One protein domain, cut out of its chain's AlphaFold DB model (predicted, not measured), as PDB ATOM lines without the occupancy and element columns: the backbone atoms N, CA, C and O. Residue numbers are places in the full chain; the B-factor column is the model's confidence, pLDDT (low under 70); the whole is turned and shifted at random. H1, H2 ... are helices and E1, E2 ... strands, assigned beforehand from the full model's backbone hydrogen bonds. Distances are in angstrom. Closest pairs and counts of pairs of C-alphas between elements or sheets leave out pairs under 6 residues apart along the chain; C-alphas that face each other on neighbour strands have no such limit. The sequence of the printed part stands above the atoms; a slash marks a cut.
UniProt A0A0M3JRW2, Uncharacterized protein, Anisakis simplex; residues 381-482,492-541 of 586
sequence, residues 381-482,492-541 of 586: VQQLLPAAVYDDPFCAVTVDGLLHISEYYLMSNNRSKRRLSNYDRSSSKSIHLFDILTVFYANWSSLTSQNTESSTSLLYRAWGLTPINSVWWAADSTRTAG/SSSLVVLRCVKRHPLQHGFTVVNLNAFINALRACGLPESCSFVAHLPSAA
ATOM      1  N   VAL A 381     -26.999  81.347   2.722       66.69
ATOM      2  CA  VAL A 381     -25.892  80.488   2.256       66.69
ATOM      3  C   VAL A 381     -24.990  81.234   1.264       66.69
ATOM      4  O   VAL A 381     -23.780  81.247   1.449       66.69
ATOM      5  N   GLN A 382     -25.545  81.956   0.282       66.19
ATOM      6  CA  GLN A 382     -24.751  82.818  -0.612       66.19
ATOM      7  C   GLN A 382     -24.022  83.973   0.098       66.19
ATOM      8  O   GLN A 382     -23.061  84.498  -0.451       66.19
ATOM      9  N   GLN A 383     -24.454  84.381   1.295       68.69
ATOM     10  CA  GLN A 383     -23.761  85.374   2.128       68.69
ATOM     11  C   GLN A 383     -22.744  84.752   3.102       68.69
ATOM     12  O   GLN A 383     -22.012  85.495   3.753       68.69
ATOM     13  N   LEU A 384     -22.705  83.419   3.200       70.19
ATOM     14  CA  LEU A 384     -21.723  82.639   3.959       70.19
ATOM     15  C   LEU A 384     -20.651  82.000   3.059       70.19
ATOM     16  O   LEU A 384     -19.648  81.515   3.574       70.19
ATOM     17  N   LEU A 385     -20.843  82.001   1.735       70.75
ATOM     18  CA  LEU A 385     -19.800  81.607   0.789       70.75
ATOM     19  C   LEU A 385     -18.614  82.592   0.852       70.75
ATOM     20  O   LEU A 385     -18.840  83.808   0.865       70.75
ATOM     21  N   PRO A 386     -17.365  82.096   0.836       77.44
ATOM     22  CA  PRO A 386     -16.176  82.920   0.651       77.44
ATOM     23  C   PRO A 386     -16.275  83.793  -0.606       77.44
ATOM     24  O   PRO A 386     -16.718  83.349  -1.668       77.44
ATOM     25  N   ALA A 387     -15.838  85.048  -0.500       85.38
ATOM     26  CA  ALA A 387     -15.800  85.949  -1.647       85.38
ATOM     27  C   ALA A 387     -14.797  85.445  -2.700       85.38
ATOM     28  O   ALA A 387     -13.683  85.043  -2.354       85.38
ATOM     29  N   ALA A 388     -15.172  85.504  -3.980       88.50
ATOM     30  CA  ALA A 388     -14.213  85.349  -5.069       88.50
ATOM     31  C   ALA A 388     -13.271  86.559  -5.146       88.50
ATOM     32  O   ALA A 388     -13.711  87.708  -5.082       88.50
ATOM     33  N   VAL A 389     -11.986  86.279  -5.353       92.00
ATOM     34  CA  VAL A 389     -10.987  87.227  -5.874       92.00
ATOM     35  C   VAL A 389     -10.950  87.163  -7.408       92.00
ATOM     36  O   VAL A 389     -10.674  88.165  -8.063       92.00
ATOM     37  N   TYR A 390     -11.301  86.009  -7.989       94.12
ATOM     38  CA  TYR A 390     -11.490  85.801  -9.428       94.12
ATOM     39  C   TYR A 390     -12.714  84.911  -9.667       94.12
ATOM     40  O   TYR A 390     -12.879  83.916  -8.965       94.12
ATOM     41  N   ASP A 391     -13.555  85.248 -10.647       89.69
ATOM     42  CA  ASP A 391     -14.734  84.466 -11.042       89.69
ATOM     43  C   ASP A 391     -14.876  84.476 -12.574       89.69
ATOM     44  O   ASP A 391     -14.822  85.526 -13.216       89.69
ATOM     45  N   ASP A 392     -15.029  83.294 -13.160       85.81
ATOM     46  CA  ASP A 392     -15.057  83.021 -14.599       85.81
ATOM     47  C   ASP A 392     -16.140  81.967 -14.874       85.81
ATOM     48  O   ASP A 392     -16.380  81.109 -14.027       85.81
ATOM     49  N   PRO A 393     -16.806  81.961 -16.040       77.75
ATOM     50  CA  PRO A 393     -17.721  80.902 -16.456       77.75
ATOM     51  C   PRO A 393     -17.393  79.427 -16.124       77.75
ATOM     52  O   PRO A 393     -18.342  78.643 -16.069       77.75
ATOM     53  N   PHE A 394     -16.134  79.047 -15.856       78.88
ATOM     54  CA  PHE A 394     -15.758  77.673 -15.470       78.88
ATOM     55  C   PHE A 394     -15.013  77.531 -14.138       78.88
ATOM     56  O   PHE A 394     -14.843  76.399 -13.686       78.88
ATOM     57  N   CYS A 395     -14.586  78.619 -13.490       89.38
ATOM     58  CA  CYS A 395     -13.881  78.537 -12.211       89.38
ATOM     59  C   CYS A 395     -14.004  79.802 -11.347       89.38
ATOM     60  O   CYS A 395     -14.236  80.897 -11.856       89.38
ATOM     61  N   ALA A 396     -13.807  79.651 -10.037       92.31
ATOM     62  CA  ALA A 396     -13.739  80.750  -9.076       92.31
ATOM     63  C   ALA A 396     -12.596  80.525  -8.072       92.31
ATOM     64  O   ALA A 396     -12.490  79.442  -7.499       92.31
ATOM     65  N   VAL A 397     -11.763  81.545  -7.843       94.88
ATOM     66  CA  VAL A 397     -10.710  81.554  -6.809       94.88
ATOM     67  C   VAL A 397     -11.213  82.371  -5.626       94.88
ATOM     68  O   VAL A 397     -11.550  83.545  -5.800       94.88
ATOM     69  N   THR A 398     -11.254  81.785  -4.434       94.38
ATOM     70  CA  THR A 398     -11.821  82.408  -3.230       94.38
ATOM     71  C   THR A 398     -10.772  82.815  -2.200       94.38
ATOM     72  O   THR A 398      -9.657  82.301  -2.171       94.38
ATOM     73  N   VAL A 399     -11.139  83.769  -1.336       94.00
ATOM     74  CA  VAL A 399     -10.267  84.335  -0.284       94.00
ATOM     75  C   VAL A 399      -9.782  83.340   0.782       94.00
ATOM     76  O   VAL A 399      -8.883  83.676   1.543       94.00
ATOM     77  N   ASP A 400     -10.369  82.147   0.865       93.38
ATOM     78  CA  ASP A 400     -10.003  81.071   1.799       93.38
ATOM     79  C   ASP A 400      -9.032  80.037   1.195       93.38
ATOM     80  O   ASP A 400      -8.799  78.985   1.789       93.38
ATOM     81  N   GLY A 401      -8.445  80.322   0.027       93.62
ATOM     82  CA  GLY A 401      -7.450  79.445  -0.597       93.62
ATOM     83  C   GLY A 401      -8.050  78.209  -1.269       93.62
ATOM     84  O   GLY A 401      -7.376  77.181  -1.386       93.62
ATOM     85  N   LEU A 402      -9.303  78.303  -1.725       93.81
ATOM     86  CA  LEU A 402      -9.932  77.326  -2.610       93.81
ATOM     87  C   LEU A 402      -9.994  77.838  -4.058       93.81
ATOM     88  O   LEU A 402     -10.181  79.022  -4.344       93.81
ATOM     89  N   LEU A 403      -9.871  76.892  -4.983       93.38
ATOM     90  CA  LEU A 403     -10.262  77.021  -6.377       93.38
ATOM     91  C   LEU A 403     -11.438  76.077  -6.626       93.38
ATOM     92  O   LEU A 403     -11.291  74.857  -6.527       93.38
ATOM     93  N   HIS A 404     -12.586  76.631  -6.993       90.44
ATOM     94  CA  HIS A 404     -13.716  75.856  -7.488       90.44
ATOM     95  C   HIS A 404     -13.692  75.806  -9.022       90.44
ATOM     96  O   HIS A 404     -13.407  76.816  -9.665       90.44
ATOM     97  N   ILE A 405     -14.007  74.652  -9.616       87.00
ATOM     98  CA  ILE A 405     -14.070  74.433 -11.070       87.00
ATOM     99  C   ILE A 405     -15.369  73.685 -11.394       87.00
ATOM    100  O   ILE A 405     -15.638  72.648 -10.786       87.00
ATOM    101  N   SER A 406     -16.179  74.180 -12.331       80.31
ATOM    102  CA  SER A 406     -17.500  73.608 -12.648       80.31
ATOM    103  C   SER A 406     -17.450  72.336 -13.508       80.31
ATOM    104  O   SER A 406     -16.667  72.223 -14.443       80.31
ATOM    105  N   GLU A 407     -18.343  71.388 -13.227       66.56
ATOM    106  CA  GLU A 407     -18.466  70.090 -13.903       66.56
ATOM    107  C   GLU A 407     -19.106  70.212 -15.302       66.56
ATOM    108  O   GLU A 407     -20.305  70.469 -15.441       66.56
ATOM    109  N   TYR A 408     -18.331  69.953 -16.363       58.81
ATOM    110  CA  TYR A 408     -18.792  70.079 -17.757       58.81
ATOM    111  C   TYR A 408     -19.967  69.154 -18.129       58.81
ATOM    112  O   TYR A 408     -20.851  69.539 -18.901       58.81
ATOM    113  N   TYR A 409     -20.015  67.936 -17.575       51.91
ATOM    114  CA  TYR A 409     -21.035  66.938 -17.927       51.91
ATOM    115  C   TYR A 409     -22.467  67.421 -17.653       51.91
ATOM    116  O   TYR A 409     -23.381  67.081 -18.406       51.91
ATOM    117  N   LEU A 410     -22.652  68.300 -16.663       48.03
ATOM    118  CA  LEU A 410     -23.943  68.911 -16.338       48.03
ATOM    119  C   LEU A 410     -24.371  70.010 -17.323       48.03
ATOM    120  O   LEU A 410     -25.548  70.349 -17.349       48.03
ATOM    121  N   MET A 411     -23.454  70.543 -18.140       47.34
ATOM    122  CA  MET A 411     -23.746  71.539 -19.183       47.34
ATOM    123  C   MET A 411     -23.920  70.926 -20.579       47.34
ATOM    124  O   MET A 411     -24.634  71.487 -21.404       47.34
ATOM    125  N   SER A 412     -23.320  69.761 -20.849       46.03
ATOM    126  CA  SER A 412     -23.456  69.066 -22.144       46.03
ATOM    127  C   SER A 412     -24.868  68.539 -22.451       46.03
ATOM    128  O   SER A 412     -25.161  68.178 -23.592       46.03
ATOM    129  N   ASN A 413     -25.758  68.495 -21.456       47.09
ATOM    130  CA  ASN A 413     -27.128  68.023 -21.605       47.09
ATOM    131  C   ASN A 413     -28.087  69.225 -21.644       47.09
ATOM    132  O   ASN A 413     -28.392  69.808 -20.604       47.09
ATOM    133  N   ASN A 414     -28.601  69.573 -22.834       47.81
ATOM    134  CA  ASN A 414     -29.397  70.784 -23.152       47.81
ATOM    135  C   ASN A 414     -30.646  71.055 -22.270       47.81
ATOM    136  O   ASN A 414     -31.342  72.058 -22.450       47.81
ATOM    137  N   ARG A 415     -30.958  70.176 -21.313       45.12
ATOM    138  CA  ARG A 415     -31.982  70.366 -20.276       45.12
ATOM    139  C   ARG A 415     -31.533  71.339 -19.170       45.12
ATOM    140  O   ARG A 415     -32.394  71.954 -18.539       45.12
ATOM    141  N   SER A 416     -30.230  71.551 -18.962       46.91
ATOM    142  CA  SER A 416     -29.668  72.455 -17.943       46.91
ATOM    143  C   SER A 416     -29.775  73.947 -18.320       46.91
ATOM    144  O   SER A 416     -28.780  74.671 -18.377       46.91
ATOM    145  N   LYS A 417     -31.002  74.454 -18.522       46.66
ATOM    146  CA  LYS A 417     -31.317  75.867 -18.859       46.66
ATOM    147  C   LYS A 417     -30.856  76.914 -17.826       46.66
ATOM    148  O   LYS A 417     -31.123  78.103 -17.981       46.66
ATOM    149  N   ARG A 418     -30.205  76.484 -16.749       55.22
ATOM    150  CA  ARG A 418     -29.658  77.311 -15.680       55.22
ATOM    151  C   ARG A 418     -28.254  76.798 -15.378       55.22
ATOM    152  O   ARG A 418     -28.125  75.750 -14.752       55.22
ATOM    153  N   ARG A 419     -27.227  77.535 -15.816       57.78
ATOM    154  CA  ARG A 419     -25.841  77.284 -15.395       57.78
ATOM    155  C   ARG A 419     -25.800  77.294 -13.864       57.78
ATOM    156  O   ARG A 419     -26.323  78.223 -13.239       57.78
ATOM    157  N   LEU A 420     -25.254  76.229 -13.288       62.94
ATOM    158  CA  LEU A 420     -25.110  76.082 -11.845       62.94
ATOM    159  C   LEU A 420     -23.982  76.988 -11.334       62.94
ATOM    160  O   LEU A 420     -23.223  77.568 -12.113       62.94
ATOM    161  N   SER A 421     -23.939  77.195 -10.022       70.00
ATOM    162  CA  SER A 421     -22.951  78.085  -9.413       70.00
ATOM    163  C   SER A 421     -21.567  77.444  -9.465       70.00
ATOM    164  O   SER A 421     -21.450  76.256  -9.184       70.00
ATOM    165  N   ASN A 422     -20.509  78.231  -9.682       71.25
ATOM    166  CA  ASN A 422     -19.128  77.756  -9.501       71.25
ATOM    167  C   ASN A 422     -18.889  77.190  -8.084       71.25
ATOM    168  O   ASN A 422     -17.985  76.393  -7.890       71.25
ATOM    169  N   TYR A 423     -19.727  77.573  -7.114       73.56
ATOM    170  CA  TYR A 423     -19.696  77.162  -5.708       73.56
ATOM    171  C   TYR A 423     -20.655  76.004  -5.355       73.56
ATOM    172  O   TYR A 423     -20.776  75.629  -4.186       73.56
ATOM    173  N   ASP A 424     -21.438  75.502  -6.312       74.31
ATOM    174  CA  ASP A 424     -22.419  74.444  -6.060       74.31
ATOM    175  C   ASP A 424     -21.718  73.082  -6.069       74.31
ATOM    176  O   ASP A 424     -21.420  72.537  -7.130       74.31
ATOM    177  N   ARG A 425     -21.510  72.520  -4.868       72.12
ATOM    178  CA  ARG A 425     -20.842  71.229  -4.619       72.12
ATOM    179  C   ARG A 425     -21.400  70.044  -5.418       72.12
ATOM    180  O   ARG A 425     -20.681  69.067  -5.577       72.12
ATOM    181  N   SER A 426     -22.640  70.104  -5.915       69.88
ATOM    182  CA  SER A 426     -23.197  69.062  -6.796       69.88
ATOM    183  C   SER A 426     -22.711  69.162  -8.251       69.88
ATOM    184  O   SER A 426     -22.981  68.281  -9.062       69.88
ATOM    185  N   SER A 427     -22.002  70.245  -8.581       71.56
ATOM    186  CA  SER A 427     -21.639  70.655  -9.938       71.56
ATOM    187  C   SER A 427     -20.277  71.349 -10.041       71.56
ATOM    188  O   SER A 427     -19.985  71.998 -11.046       71.56
ATOM    189  N   SER A 428     -19.436  71.232  -9.013       79.00
ATOM    190  CA  SER A 428     -18.096  71.819  -8.987       79.00
ATOM    191  C   SER A 428     -17.131  70.986  -8.150       79.00
ATOM    192  O   SER A 428     -17.455  70.629  -7.014       79.00
ATOM    193  N   LYS A 429     -15.912  70.776  -8.651       83.50
ATOM    194  CA  LYS A 429     -14.791  70.278  -7.846       83.50
ATOM    195  C   LYS A 429     -14.105  71.450  -7.156       83.50
ATOM    196  O   LYS A 429     -13.940  72.507  -7.754       83.50
ATOM    197  N   SER A 430     -13.726  71.258  -5.897       88.88
ATOM    198  CA  SER A 430     -13.000  72.251  -5.098       88.88
ATOM    199  C   SER A 430     -11.603  71.716  -4.802       88.88
ATOM    200  O   SER A 430     -11.475  70.571  -4.376       88.88
ATOM    201  N   ILE A 431     -10.579  72.526  -5.050       89.62
ATOM    202  CA  ILE A 431      -9.160  72.187  -4.896       89.62
ATOM    203  C   ILE A 431      -8.539  73.226  -3.962       89.62
ATOM    204  O   ILE A 431      -8.755  74.421  -4.161       89.62
ATOM    205  N   HIS A 432      -7.763  72.804  -2.963       92.62
ATOM    206  CA  HIS A 432      -6.987  73.746  -2.158       92.62
ATOM    207  C   HIS A 432      -5.778  74.251  -2.944       92.62
ATOM    208  O   HIS A 432      -5.081  73.476  -3.596       92.62
ATOM    209  N   LEU A 433      -5.485  75.549  -2.858       93.81
ATOM    210  CA  LEU A 433      -4.351  76.127  -3.583       93.81
ATOM    211  C   LEU A 433      -3.003  75.539  -3.135       93.81
ATOM    212  O   LEU A 433      -2.099  75.425  -3.959       93.81
ATOM    213  N   PHE A 434      -2.885  75.085  -1.881       92.12
ATOM    214  CA  PHE A 434      -1.679  74.407  -1.391       92.12
ATOM    215  C   PHE A 434      -1.404  73.054  -2.071       92.12
ATOM    216  O   PHE A 434      -0.257  72.612  -2.076       92.12
ATOM    217  N   ASP A 435      -2.415  72.404  -2.664       91.00
ATOM    218  CA  ASP A 435      -2.240  71.124  -3.358       91.00
ATOM    219  C   ASP A 435      -1.682  71.285  -4.783       91.00
ATOM    220  O   ASP A 435      -1.263  70.300  -5.393       91.00
ATOM    221  N   ILE A 436      -1.683  72.498  -5.348       92.06
ATOM    222  CA  ILE A 436      -1.318  72.750  -6.748       92.06
ATOM    223  C   ILE A 436       0.208  72.877  -6.878       92.06
ATOM    224  O   ILE A 436       0.804  73.861  -6.447       92.06
ATOM    225  N   LEU A 437       0.844  71.905  -7.539       91.12
ATOM    226  CA  LEU A 437       2.296  71.874  -7.776       91.12
ATOM    227  C   LEU A 437       2.710  72.563  -9.084       91.12
ATOM    228  O   LEU A 437       3.785  73.167  -9.160       91.12
ATOM    229  N   THR A 438       1.872  72.466 -10.121       90.94
ATOM    230  CA  THR A 438       2.123  73.091 -11.428       90.94
ATOM    231  C   THR A 438       0.835  73.620 -12.049       90.94
ATOM    232  O   THR A 438      -0.164  72.901 -12.132       90.94
ATOM    233  N   VAL A 439       0.901  74.853 -12.550       92.31
ATOM    234  CA  VAL A 439      -0.089  75.485 -13.426       92.31
ATOM    235  C   VAL A 439       0.489  75.511 -14.843       92.31
ATOM    236  O   VAL A 439       1.302  76.373 -15.178       92.31
ATOM    237  N   PHE A 440       0.077  74.558 -15.678       89.62
ATOM    238  CA  PHE A 440       0.331  74.592 -17.120       89.62
ATOM    239  C   PHE A 440      -0.676  75.525 -17.790       89.62
ATOM    240  O   PHE A 440      -1.848  75.530 -17.404       89.62
ATOM    241  N   TYR A 441      -0.268  76.281 -18.808       89.00
ATOM    242  CA  TYR A 441      -1.189  77.143 -19.551       89.00
ATOM    243  C   TYR A 441      -0.817  77.327 -21.023       89.00
ATOM    244  O   TYR A 441       0.352  77.344 -21.400       89.00
ATOM    245  N   ALA A 442      -1.820  77.544 -21.873       83.50
ATOM    246  CA  ALA A 442      -1.623  77.894 -23.278       83.50
ATOM    247  C   ALA A 442      -2.665  78.921 -23.737       83.50
ATOM    248  O   ALA A 442      -3.863  78.724 -23.544       83.50
ATOM    249  N   ASN A 443      -2.213  80.012 -24.358       78.94
ATOM    250  CA  ASN A 443      -3.097  81.010 -24.961       78.94
ATOM    251  C   ASN A 443      -3.735  80.433 -26.237       78.94
ATOM    252  O   ASN A 443      -3.038  79.834 -27.060       78.94
ATOM    253  N   TRP A 444      -5.044  80.632 -26.416       69.81
ATOM    254  CA  TRP A 444      -5.802  80.162 -27.577       69.81
ATOM    255  C   TRP A 444      -5.150  80.540 -28.914       69.81
ATOM    256  O   TRP A 444      -5.003  79.694 -29.796       69.81
ATOM    257  N   SER A 445      -4.687  81.788 -29.044       64.56
ATOM    258  CA  SER A 445      -4.077  82.298 -30.280       64.56
ATOM    259  C   SER A 445      -2.778  81.586 -30.671       64.56
ATOM    260  O   SER A 445      -2.412  81.587 -31.841       64.56
ATOM    261  N   SER A 446      -2.078  80.978 -29.708       61.41
ATOM    262  CA  SER A 446      -0.853  80.201 -29.947       61.41
ATOM    263  C   SER A 446      -1.136  78.764 -30.399       61.41
ATOM    264  O   SER A 446      -0.249  78.108 -30.940       61.41
ATOM    265  N   LEU A 447      -2.354  78.261 -30.171       60.00
ATOM    266  CA  LEU A 447      -2.780  76.911 -30.557       60.00
ATOM    267  C   LEU A 447      -3.347  76.896 -31.983       60.00
ATOM    268  O   LEU A 447      -3.015  76.012 -32.772       60.00
ATOM    269  N   THR A 448      -4.144  77.908 -32.340       55.16
ATOM    270  CA  THR A 448      -4.712  78.054 -33.692       55.16
ATOM    271  C   THR A 448      -3.677  78.429 -34.754       55.16
ATOM    272  O   THR A 448      -3.882  78.138 -35.928       55.16
ATOM    273  N   SER A 449      -2.536  79.021 -34.382       51.97
ATOM    274  CA  SER A 449      -1.470  79.355 -35.340       51.97
ATOM    275  C   SER A 449      -0.705  78.139 -35.877       51.97
ATOM    276  O   SER A 449      -0.008  78.265 -36.880       51.97
ATOM    277  N   GLN A 450      -0.801  76.978 -35.218       50.28
ATOM    278  CA  GLN A 450      -0.131  75.735 -35.639       50.28
ATOM    279  C   GLN A 450      -1.095  74.654 -36.147       50.28
ATOM    280  O   GLN A 450      -0.648  73.672 -36.732       50.28
ATOM    281  N   ASN A 451      -2.405  74.808 -35.930       44.47
ATOM    282  CA  ASN A 451      -3.412  73.812 -36.286       44.47
ATOM    283  C   ASN A 451      -4.666  74.474 -36.862       44.47
ATOM    284  O   ASN A 451      -5.220  75.395 -36.269       44.47
ATOM    285  N   THR A 452      -5.145  73.955 -37.995       46.16
ATOM    286  CA  THR A 452      -6.405  74.371 -38.632       46.16
ATOM    287  C   THR A 452      -7.591  74.274 -37.664       46.16
ATOM    288  O   THR A 452      -7.643  73.369 -36.832       46.16
ATOM    289  N   GLU A 453      -8.572  75.179 -37.783       44.69
ATOM    290  CA  GLU A 453      -9.645  75.366 -36.780       44.69
ATOM    291  C   GLU A 453     -10.420  74.077 -36.427       44.69
ATOM    292  O   GLU A 453     -10.796  73.855 -35.269       44.69
ATOM    293  N   SER A 454     -10.616  73.186 -37.406       42.25
ATOM    294  CA  SER A 454     -11.231  71.863 -37.225       42.25
ATOM    295  C   SER A 454     -10.460  70.965 -36.252       42.25
ATOM    296  O   SER A 454     -11.057  70.198 -35.501       42.25
ATOM    297  N   SER A 455      -9.134  71.075 -36.258       46.50
ATOM    298  CA  SER A 455      -8.203  70.254 -35.484       46.50
ATOM    299  C   SER A 455      -8.151  70.712 -34.025       46.50
ATOM    300  O   SER A 455      -8.076  69.885 -33.118       46.50
ATOM    301  N   THR A 456      -8.283  72.019 -33.769       46.94
ATOM    302  CA  THR A 456      -8.299  72.563 -32.401       46.94
ATOM    303  C   THR A 456      -9.465  72.056 -31.553       46.94
ATOM    304  O   THR A 456      -9.241  71.662 -30.415       46.94
ATOM    305  N   SER A 457     -10.697  71.975 -32.073       45.34
ATOM    306  CA  SER A 457     -11.831  71.473 -31.267       45.34
ATOM    307  C   SER A 457     -11.706  69.982 -30.904       45.34
ATOM    308  O   SER A 457     -12.177  69.562 -29.846       45.34
ATOM    309  N   LEU A 458     -11.016  69.200 -31.742       47.31
ATOM    310  CA  LEU A 458     -10.649  67.814 -31.454       47.31
ATOM    311  C   LEU A 458      -9.519  67.721 -30.423       47.31
ATOM    312  O   LEU A 458      -9.602  66.871 -29.539       47.31
ATOM    313  N   LEU A 459      -8.512  68.603 -30.488       50.44
ATOM    314  CA  LEU A 459      -7.331  68.557 -29.619       50.44
ATOM    315  C   LEU A 459      -7.684  68.505 -28.129       50.44
ATOM    316  O   LEU A 459      -7.148  67.648 -27.442       50.44
ATOM    317  N   TYR A 460      -8.602  69.338 -27.625       53.72
ATOM    318  CA  TYR A 460      -8.914  69.387 -26.180       53.72
ATOM    319  C   TYR A 460      -9.677  68.154 -25.696       53.72
ATOM    320  O   TYR A 460      -9.393  67.612 -24.625       53.72
ATOM    321  N   ARG A 461     -10.626  67.680 -26.515       50.09
ATOM    322  CA  ARG A 461     -11.416  66.484 -26.211       50.09
ATOM    323  C   ARG A 461     -10.564  65.221 -26.308       50.09
ATOM    324  O   ARG A 461     -10.707  64.354 -25.458       50.09
ATOM    325  N   ALA A 462      -9.655  65.147 -27.280       45.53
ATOM    326  CA  ALA A 462      -8.634  64.109 -27.331       45.53
ATOM    327  C   ALA A 462      -7.723  64.196 -26.100       45.53
ATOM    328  O   ALA A 462      -7.553  63.200 -25.413       45.53
ATOM    329  N   TRP A 463      -7.213  65.385 -25.759       53.66
ATOM    330  CA  TRP A 463      -6.231  65.584 -24.690       53.66
ATOM    331  C   TRP A 463      -6.636  64.987 -23.347       53.66
ATOM    332  O   TRP A 463      -5.897  64.183 -22.783       53.66
ATOM    333  N   GLY A 464      -7.811  65.354 -22.833       50.03
ATOM    334  CA  GLY A 464      -8.255  64.859 -21.527       50.03
ATOM    335  C   GLY A 464      -8.725  63.415 -21.518       50.03
ATOM    336  O   GLY A 464      -8.659  62.770 -20.478       50.03
ATOM    337  N   LEU A 465      -9.149  62.913 -22.679       45.47
ATOM    338  CA  LEU A 465      -9.523  61.516 -22.874       45.47
ATOM    339  C   LEU A 465      -8.336  60.644 -23.316       45.47
ATOM    340  O   LEU A 465      -8.517  59.441 -23.481       45.47
ATOM    341  N   THR A 466      -7.125  61.201 -23.489       44.97
ATOM    342  CA  THR A 466      -5.933  60.365 -23.675       44.97
ATOM    343  C   THR A 466      -5.666  59.592 -22.381       44.97
ATOM    344  O   THR A 466      -5.599  60.221 -21.317       44.97
ATOM    345  N   PRO A 467      -5.442  58.265 -22.455       40.78
ATOM    346  CA  PRO A 467      -5.159  57.439 -21.280       40.78
ATOM    347  C   PRO A 467      -4.017  57.994 -20.410       40.78
ATOM    348  O   PRO A 467      -4.068  57.947 -19.184       40.78
ATOM    349  N   ILE A 468      -3.018  58.596 -21.064       45.19
ATOM    350  CA  ILE A 468      -1.783  59.117 -20.465       45.19
ATOM    351  C   ILE A 468      -2.005  60.402 -19.649       45.19
ATOM    352  O   ILE A 468      -1.404  60.555 -18.588       45.19
ATOM    353  N   ASN A 469      -2.829  61.349 -20.119       50.47
ATOM    354  CA  ASN A 469      -2.923  62.671 -19.477       50.47
ATOM    355  C   ASN A 469      -4.058  62.785 -18.456       50.47
ATOM    356  O   ASN A 469      -3.943  63.605 -17.541       50.47
ATOM    357  N   SER A 470      -5.124  61.983 -18.595       54.25
ATOM    358  CA  SER A 470      -6.201  61.872 -17.600       54.25
ATOM    359  C   SER A 470      -6.774  63.233 -17.145       54.25
ATOM    360  O   SER A 470      -6.976  63.485 -15.955       54.25
ATOM    361  N   VAL A 471      -6.994  64.164 -18.084       58.19
ATOM    362  CA  VAL A 471      -7.392  65.546 -17.757       58.19
ATOM    363  C   VAL A 471      -8.913  65.687 -17.729       58.19
ATOM    364  O   VAL A 471      -9.585  65.615 -18.758       58.19
ATOM    365  N   TRP A 472      -9.461  65.966 -16.552       62.16
ATOM    366  CA  TRP A 472     -10.862  66.339 -16.381       62.16
ATOM    367  C   TRP A 472     -11.054  67.794 -16.841       62.16
ATOM    368  O   TRP A 472     -10.508  68.702 -16.215       62.16
ATOM    369  N   TRP A 473     -11.776  68.017 -17.949       67.25
ATOM    370  CA  TRP A 473     -11.920  69.343 -18.576       67.25
ATOM    371  C   TRP A 473     -13.236  70.063 -18.255       67.25
ATOM    372  O   TRP A 473     -14.319  69.500 -18.410       67.25
ATOM    373  N   ALA A 474     -13.130  71.363 -17.969       59.38
ATOM    374  CA  ALA A 474     -14.222  72.334 -17.968       59.38
ATOM    375  C   ALA A 474     -13.946  73.458 -18.987       59.38
ATOM    376  O   ALA A 474     -13.334  74.481 -18.677       59.38
ATOM    377  N   ALA A 475     -14.353  73.240 -20.239       58.12
ATOM    378  CA  ALA A 475     -14.087  74.140 -21.361       58.12
ATOM    379  C   ALA A 475     -15.348  74.399 -22.196       58.12
ATOM    380  O   ALA A 475     -16.210  73.533 -22.327       58.12
ATOM    381  N   ASP A 476     -15.433  75.586 -22.793       54.06
ATOM    382  CA  ASP A 476     -16.596  76.025 -23.565       54.06
ATOM    383  C   ASP A 476     -16.323  76.001 -25.071       54.06
ATOM    384  O   ASP A 476     -15.544  76.806 -25.589       54.06
ATOM    385  N   SER A 477     -17.016  75.129 -25.801       48.75
ATOM    386  CA  SER A 477     -16.977  75.133 -27.267       48.75
ATOM    387  C   SER A 477     -17.586  76.411 -27.862       48.75
ATOM    388  O   SER A 477     -17.179  76.845 -28.941       48.75
ATOM    389  N   THR A 478     -18.492  77.087 -27.149       48.16
ATOM    390  CA  THR A 478     -19.086  78.354 -27.592       48.16
ATOM    391  C   THR A 478     -18.151  79.542 -27.386       48.16
ATOM    392  O   THR A 478     -18.136  80.417 -28.244       48.16
ATOM    393  N   ARG A 479     -17.246  79.541 -26.390       51.75
ATOM    394  CA  ARG A 479     -16.135  80.524 -26.349       51.75
ATOM    395  C   ARG A 479     -15.271  80.460 -27.612       51.75
ATOM    396  O   ARG A 479     -14.763  81.484 -28.050       51.75
ATOM    397  N   THR A 480     -15.125  79.270 -28.193       47.31
ATOM    398  CA  THR A 480     -14.265  79.023 -29.364       47.31
ATOM    399  C   THR A 480     -14.968  79.211 -30.714       47.31
ATOM    400  O   THR A 480     -14.300  79.321 -31.735       47.31
ATOM    401  N   ALA A 481     -16.305  79.289 -30.734       43.84
ATOM    402  CA  ALA A 481     -17.115  79.448 -31.952       43.84
ATOM    403  C   ALA A 481     -17.995  80.720 -31.962       43.84
ATOM    404  O   ALA A 481     -18.626  81.048 -32.969       43.84
ATOM    405  N   GLY A 482     -18.080  81.423 -30.832       39.97
ATOM    406  CA  GLY A 482     -19.227  82.247 -30.455       39.97
ATOM    407  C   GLY A 482     -19.122  83.747 -30.689       39.97
ATOM    408  O   GLY A 482     -19.698  84.483 -29.895       39.97
ATOM    409  N   SER A 492      -8.894  86.650 -25.798       65.62
ATOM    410  CA  SER A 492      -7.757  85.727 -25.723       65.62
ATOM    411  C   SER A 492      -7.879  84.781 -24.519       65.62
ATOM    412  O   SER A 492      -7.154  84.910 -23.528       65.62
ATOM    413  N   SER A 493      -8.827  83.844 -24.584       74.62
ATOM    414  CA  SER A 493      -8.947  82.799 -23.570       74.62
ATOM    415  C   SER A 493      -7.667  81.963 -23.513       74.62
ATOM    416  O   SER A 493      -6.971  81.761 -24.508       74.62
ATOM    417  N   SER A 494      -7.328  81.485 -22.321       81.88
ATOM    418  CA  SER A 494      -6.223  80.551 -22.120       81.88
ATOM    419  C   SER A 494      -6.753  79.243 -21.563       81.88
ATOM    420  O   SER A 494      -7.645  79.230 -20.713       81.88
ATOM    421  N   LEU A 495      -6.188  78.140 -22.035       81.38
ATOM    422  CA  LEU A 495      -6.304  76.854 -21.368       81.38
ATOM    423  C   LEU A 495      -5.389  76.862 -20.149       81.38
ATOM    424  O   LEU A 495      -4.271  77.371 -20.217       81.38
ATOM    425  N   VAL A 496      -5.867  76.267 -19.066       87.75
ATOM    426  CA  VAL A 496      -5.130  75.998 -17.832       87.75
ATOM    427  C   VAL A 496      -5.248  74.506 -17.550       87.75
ATOM    428  O   VAL A 496      -6.336  73.952 -17.692       87.75
ATOM    429  N   VAL A 497      -4.156  73.857 -17.145       87.69
ATOM    430  CA  VAL A 497      -4.166  72.494 -16.593       87.69
ATOM    431  C   VAL A 497      -3.387  72.482 -15.285       87.69
ATOM    432  O   VAL A 497      -2.238  72.917 -15.224       87.69
ATOM    433  N   LEU A 498      -4.023  71.980 -14.232       90.25
ATOM    434  CA  LEU A 498      -3.466  71.900 -12.889       90.25
ATOM    435  C   LEU A 498      -2.984  70.487 -12.588       90.25
ATOM    436  O   LEU A 498      -3.731  69.513 -12.732       90.25
ATOM    437  N   ARG A 499      -1.747  70.409 -12.100       87.56
ATOM    438  CA  ARG A 499      -1.161  69.209 -11.512       87.56
ATOM    439  C   ARG A 499      -1.131  69.367  -9.999       87.56
ATOM    440  O   ARG A 499      -0.380  70.193  -9.481       87.56
ATOM    441  N   CYS A 500      -1.942  68.569  -9.315       86.00
ATOM    442  CA  CYS A 500      -1.989  68.532  -7.856       86.00
ATOM    443  C   CYS A 500      -0.990  67.501  -7.283       86.00
ATOM    444  O   CYS A 500      -0.301  66.807  -8.036       86.00
ATOM    445  N   VAL A 501      -0.879  67.406  -5.954       76.44
ATOM    446  CA  VAL A 501       0.060  66.490  -5.274       76.44
ATOM    447  C   VAL A 501      -0.199  65.010  -5.617       76.44
ATOM    448  O   VAL A 501      -1.331  64.603  -5.869       76.44
ATOM    449  N   LYS A 502       0.881  64.210  -5.569       56.38
ATOM    450  CA  LYS A 502       1.099  62.774  -5.897       56.38
ATOM    451  C   LYS A 502      -0.044  61.733  -5.802       56.38
ATOM    452  O   LYS A 502       0.189  60.606  -6.226       56.38
ATOM    453  N   ARG A 503      -1.212  62.011  -5.216       50.00
ATOM    454  CA  ARG A 503      -2.288  61.025  -4.978       50.00
ATOM    455  C   ARG A 503      -3.413  61.002  -6.015       50.00
ATOM    456  O   ARG A 503      -4.163  60.033  -6.021       50.00
ATOM    457  N   HIS A 504      -3.519  61.995  -6.901       51.28
ATOM    458  CA  HIS A 504      -4.457  61.931  -8.027       51.28
ATOM    459  C   HIS A 504      -3.720  61.739  -9.362       51.28
ATOM    460  O   HIS A 504      -2.887  62.577  -9.705       51.28
ATOM    461  N   PRO A 505      -4.035  60.681 -10.140       56.75
ATOM    462  CA  PRO A 505      -3.556  60.549 -11.519       56.75
ATOM    463  C   PRO A 505      -4.300  61.497 -12.474       56.75
ATOM    464  O   PRO A 505      -3.810  61.790 -13.561       56.75
ATOM    465  N   LEU A 506      -5.478  61.987 -12.067       62.16
ATOM    466  CA  LEU A 506      -6.279  62.922 -12.849       62.16
ATOM    467  C   LEU A 506      -5.759  64.357 -12.686       62.16
ATOM    468  O   LEU A 506      -5.588  64.838 -11.566       62.16
ATOM    469  N   GLN A 507      -5.570  65.058 -13.803       78.62
ATOM    470  CA  GLN A 507      -5.263  66.493 -13.840       78.62
ATOM    471  C   GLN A 507      -6.558  67.301 -14.050       78.62
ATOM    472  O   GLN A 507      -7.530  66.788 -14.603       78.62
ATOM    473  N   HIS A 508      -6.588  68.574 -13.643       83.00
ATOM    474  CA  HIS A 508      -7.777  69.429 -13.799       83.00
ATOM    475  C   HIS A 508      -7.549  70.499 -14.867       83.00
ATOM    476  O   HIS A 508      -6.741  71.403 -14.666       83.00
ATOM    477  N   GLY A 509      -8.253  70.403 -15.994       83.00
ATOM    478  CA  GLY A 509      -8.153  71.327 -17.124       83.00
ATOM    479  C   GLY A 509      -9.367  72.250 -17.242       83.00
ATOM    480  O   GLY A 509     -10.495  71.820 -17.020       83.00
ATOM    481  N   PHE A 510      -9.178  73.515 -17.613       83.62
ATOM    482  CA  PHE A 510     -10.284  74.448 -17.874       83.62
ATOM    483  C   PHE A 510      -9.867  75.648 -18.732       83.62
ATOM    484  O   PHE A 510      -8.685  75.879 -18.980       83.62
ATOM    485  N   THR A 511     -10.849  76.418 -19.210       81.69
ATOM    486  CA  THR A 511     -10.625  77.711 -19.888       81.69
ATOM    487  C   THR A 511     -10.771  78.889 -18.926       81.69
ATOM    488  O   THR A 511     -11.767  78.946 -18.207       81.69
ATOM    489  N   VAL A 512      -9.869  79.871 -19.006       86.06
ATOM    490  CA  VAL A 512      -9.981  81.188 -18.344       86.06
ATOM    491  C   VAL A 512      -9.971  82.328 -19.370       86.06
ATOM    492  O   VAL A 512      -9.342  82.206 -20.420       86.06
ATOM    493  N   VAL A 513     -10.645  83.449 -19.090       84.06
ATOM    494  CA  VAL A 513     -10.648  84.649 -19.961       84.06
ATOM    495  C   VAL A 513      -9.365  85.457 -19.822       84.06
ATOM    496  O   VAL A 513      -8.811  85.901 -20.822       84.06
ATOM    497  N   ASN A 514      -8.911  85.684 -18.589       88.12
ATOM    498  CA  ASN A 514      -7.759  86.530 -18.303       88.12
ATOM    499  C   ASN A 514      -6.779  85.762 -17.416       88.12
ATOM    500  O   ASN A 514      -6.868  85.786 -16.189       88.12
ATOM    501  N   LEU A 515      -5.832  85.089 -18.069       89.50
ATOM    502  CA  LEU A 515      -4.799  84.288 -17.418       89.50
ATOM    503  C   LEU A 515      -4.000  85.088 -16.380       89.50
ATOM    504  O   LEU A 515      -3.723  84.572 -15.303       89.50
ATOM    505  N   ASN A 516      -3.669  86.351 -16.662       92.56
ATOM    506  CA  ASN A 516      -2.887  87.181 -15.745       92.56
ATOM    507  C   ASN A 516      -3.681  87.507 -14.471       92.56
ATOM    508  O   ASN A 516      -3.147  87.406 -13.370       92.56
ATOM    509  N   ALA A 517      -4.969  87.842 -14.605       93.25
ATOM    510  CA  ALA A 517      -5.852  88.051 -13.457       93.25
ATOM    511  C   ALA A 517      -6.064  86.755 -12.654       93.25
ATOM    512  O   ALA A 517      -6.012  86.790 -11.427       93.25
ATOM    513  N   PHE A 518      -6.221  85.615 -13.334       94.38
ATOM    514  CA  PHE A 518      -6.322  84.298 -12.705       94.38
ATOM    515  C   PHE A 518      -5.054  83.939 -11.907       94.38
ATOM    516  O   PHE A 518      -5.140  83.667 -10.713       94.38
ATOM    517  N   ILE A 519      -3.867  84.019 -12.521       95.06
ATOM    518  CA  ILE A 519      -2.571  83.749 -11.869       95.06
ATOM    519  C   ILE A 519      -2.351  84.672 -10.663       95.06
ATOM    520  O   ILE A 519      -1.918  84.211  -9.604       95.06
ATOM    521  N   ASN A 520      -2.676  85.960 -10.794       96.12
ATOM    522  CA  ASN A 520      -2.550  86.915  -9.696       96.12
ATOM    523  C   ASN A 520      -3.527  86.609  -8.549       96.12
ATOM    524  O   ASN A 520      -3.140  86.737  -7.390       96.12
ATOM    525  N   ALA A 521      -4.748  86.152  -8.845       96.50
ATOM    526  CA  ALA A 521      -5.704  85.727  -7.825       96.50
ATOM    527  C   ALA A 521      -5.258  84.451  -7.095       96.50
ATOM    528  O   ALA A 521      -5.347  84.409  -5.872       96.50
ATOM    529  N   LEU A 522      -4.708  83.450  -7.801       96.62
ATOM    530  CA  LEU A 522      -4.124  82.265  -7.152       96.62
ATOM    531  C   LEU A 522      -3.035  82.674  -6.145       96.62
ATOM    532  O   LEU A 522      -3.063  82.255  -4.991       96.62
ATOM    533  N   ARG A 523      -2.096  83.535  -6.565       95.88
ATOM    534  CA  ARG A 523      -1.013  84.036  -5.700       95.88
ATOM    535  C   ARG A 523      -1.552  84.831  -4.508       95.88
ATOM    536  O   ARG A 523      -1.134  84.589  -3.382       95.88
ATOM    537  N   ALA A 524      -2.514  85.729  -4.733       95.62
ATOM    538  CA  ALA A 524      -3.133  86.531  -3.677       95.62
ATOM    539  C   ALA A 524      -3.906  85.692  -2.639       95.62
ATOM    540  O   ALA A 524      -4.009  86.104  -1.485       95.62
ATOM    541  N   CYS A 525      -4.420  84.522  -3.030       95.56
ATOM    542  CA  CYS A 525      -5.140  83.594  -2.156       95.56
ATOM    543  C   CYS A 525      -4.259  82.487  -1.538       95.56
ATOM    544  O   CYS A 525      -4.797  81.545  -0.959       95.56
ATOM    545  N   GLY A 526      -2.926  82.577  -1.636       93.81
ATOM    546  CA  GLY A 526      -2.013  81.651  -0.952       93.81
ATOM    547  C   GLY A 526      -1.624  80.394  -1.738       93.81
ATOM    548  O   GLY A 526      -1.338  79.362  -1.135       93.81
ATOM    549  N   LEU A 527      -1.582  80.459  -3.073       95.44
ATOM    550  CA  LEU A 527      -0.849  79.470  -3.875       95.44
ATOM    551  C   LEU A 527       0.634  79.417  -3.429       95.44
ATOM    552  O   LEU A 527       1.247  80.481  -3.323       95.44
ATOM    553  N   PRO A 528       1.234  78.228  -3.211       93.81
ATOM    554  CA  PRO A 528       2.626  78.106  -2.778       93.81
ATOM    555  C   PRO A 528       3.623  78.795  -3.716       93.81
ATOM    556  O   PRO A 528       3.511  78.694  -4.936       93.81
ATOM    557  N   GLU A 529       4.666  79.409  -3.155       93.44
ATOM    558  CA  GLU A 529       5.767  80.008  -3.933       93.44
ATOM    559  C   GLU A 529       6.562  78.964  -4.737       93.44
ATOM    560  O   GLU A 529       7.141  79.276  -5.776       93.44
ATOM    561  N   SER A 530       6.538  77.703  -4.296       93.06
ATOM    562  CA  SER A 530       7.079  76.545  -5.013       93.06
ATOM    563  C   SER A 530       6.211  76.078  -6.191       93.06
ATOM    564  O   SER A 530       6.620  75.173  -6.923       93.06
ATOM    565  N   CYS A 531       5.024  76.664  -6.398       93.88
ATOM    566  CA  CYS A 531       4.147  76.309  -7.507       93.88
ATOM    567  C   CYS A 531       4.736  76.783  -8.843       93.88
ATOM    568  O   CYS A 531       5.008  77.966  -9.066       93.88
ATOM    569  N   SER A 532       4.911  75.839  -9.761       92.94
ATOM    570  CA  SER A 532       5.536  76.082 -11.060       92.94
ATOM    571  C   SER A 532       4.520  76.588 -12.090       92.94
ATOM    572  O   SER A 532       3.464  75.993 -12.286       92.94
ATOM    573  N   PHE A 533       4.844  77.679 -12.787       93.56
ATOM    574  CA  PHE A 533       4.032  78.216 -13.885       93.56
ATOM    575  C   PHE A 533       4.682  77.858 -15.218       93.56
ATOM    576  O   PHE A 533       5.734  78.398 -15.559       93.56
ATOM    577  N   VAL A 534       4.060  76.953 -15.969       90.06
ATOM    578  CA  VAL A 534       4.603  76.426 -17.224       90.06
ATOM    579  C   VAL A 534       3.765  76.947 -18.384       90.06
ATOM    580  O   VAL A 534       2.588  76.615 -18.511       90.06
ATOM    581  N   ALA A 535       4.377  77.771 -19.235       83.12
ATOM    582  CA  ALA A 535       3.822  78.045 -20.551       83.12
ATOM    583  C   ALA A 535       3.867  76.761 -21.393       83.12
ATOM    584  O   ALA A 535       4.815  75.984 -21.287       83.12
ATOM    585  N   HIS A 536       2.862  76.594 -22.251       80.25
ATOM    586  CA  HIS A 536       2.487  75.351 -22.927       80.25
ATOM    587  C   HIS A 536       1.810  74.328 -21.994       80.25
ATOM    588  O   HIS A 536       2.040  74.268 -20.786       80.25
ATOM    589  N   LEU A 537       0.934  73.510 -22.583       75.00
ATOM    590  CA  LEU A 537       0.448  72.286 -21.944       75.00
ATOM    591  C   LEU A 537       1.597  71.250 -21.897       75.00
ATOM    592  O   LEU A 537       2.596  71.434 -22.599       75.00
ATOM    593  N   PRO A 538       1.495  70.161 -21.109       68.31
ATOM    594  CA  PRO A 538       2.456  69.057 -21.202       68.31
ATOM    595  C   PRO A 538       2.477  68.452 -22.623       68.31
ATOM    596  O   PRO A 538       1.656  68.804 -23.467       68.31
ATOM    597  N   SER A 539       3.384  67.514 -22.913       61.88
ATOM    598  CA  SER A 539       3.357  66.799 -24.198       61.88
ATOM    599  C   SER A 539       2.561  65.498 -24.090       61.88
ATOM    600  O   SER A 539       2.882  64.642 -23.268       61.88
ATOM    601  N   ALA A 540       1.566  65.322 -24.960       53.06
ATOM    602  CA  ALA A 540       0.935  64.028 -25.206       53.06
ATOM    603  C   ALA A 540       1.806  63.254 -26.210       53.06
ATOM    604  O   ALA A 540       1.499  63.200 -27.398       53.06
ATOM    605  N   ALA A 541       2.945  62.741 -25.735       44.78
ATOM    606  CA  ALA A 541       3.946  62.092 -26.576       44.78
ATOM    607  C   ALA A 541       3.377  60.824 -27.237       44.78
ATOM    608  O   ALA A 541       3.185  59.800 -26.590       44.78
TER     609      ALA A 541
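AT A GLANCE: This is residues 381 to 482 and 492 to 541 of the 586 residues of an uncharacterized protein of Anisakis simplex (UniProt A0A0M3JRW2). Two sheets stand partly face to face with their strands crossed: the antiparallel sheet E1 E2 E3 E4 and the larger, twisted mixed sheet E6 E8 E7 E5 E9. H5 sits between them along one side, H3 packs with its residues 460 to 465 on the opposite face of the larger sheet near its E6 edge, and residues 413 to 418 stick out as a free loop tip. The 152 printed residues, of mixed class, have five named helices and nine named strands, in the order H1 E1 E2 E3 E4 E5 H2 H3 E6 H4 E7 E8 H5 E9. The whole is compact, with a radius of gyration of the C-alphas of 15.1 A and spans of 45 by 41 by 29 A.

HOW THE PARTS SIT: Start at H1, residues 381 to 384, on neither sheet. Next read E1, residues 388 to 392, E2, 395 to 398, E3, 402 to 406, and E4, 428 to 432: a meander, each strand the antiparallel neighbour of the one before. Within hydrogen-bond range here are N 397 and O 390, 2.9 A, N 404 and O 396, 2.9 A, and N 403 and O 431, 2.8 A. A tight link leads to E5, residues 436 to 443, in the other sheet, which H2, residues 444 to 448, only grazes. H3, residues 453 to 465, is on that sheet at a height of 10.8 A; its closest C-alpha to E6, residues 471 to 474, is Gly 464, 3.9 A from that of Val 471. H4, residues 477 to 481, is on neither sheet. E7, residues 494 to 500, and E8, residues 507 to 512, form a hairpin, with N 496 and O 510 2.8 A apart. E7 is antiparallel to E5, with N 440 and O 497 2.9 A apart, and E8 is parallel to E6, with N 474 and O 509 2.8 A apart. H5, residues 515 to 524, lies over E7 at a height of 9.6 A, on the face opposite H3, and is also on the meander's sheet at 9.3 A. E9, residues 532 to 535, is parallel to E5, with N 439 and O 532 2.8 A apart. The sheets form a sandwich, two sheets face to face: the parts that face each other are 10.5 A apart centre to centre, and the strands of the one stand at 56 degrees to those of the other. In H2, H4 and H5 every O i to N i+4 pair is within hydrogen-bond range, in H3 5 of 9; H1 is too short for one.

IN THESE COORDINATES: Find C-alpha 381 at (-25.892, 80.488, 2.256), where H1 begins. E5 runs 20.1 A from C-alpha 436 at (-1.318, 72.750, -6.748); H3 spans 19.6 A, E7 19.1 A. E9 ends at C-alpha 535, (3.822, 78.045, -20.551).

THE WHOLE: The C-alphas of Gln 383 and Ala 541, the two farthest apart, are 46.2 A apart. Residues 483 to 491 are not printed; C-alphas 482 and 492 are 12.9 A apart across this cut. The link E3 to E4 is long, 21 residues. Mean pLDDT of the printed part is 72.2, with residues 407 to 420 and 444 to 482 among those under 70.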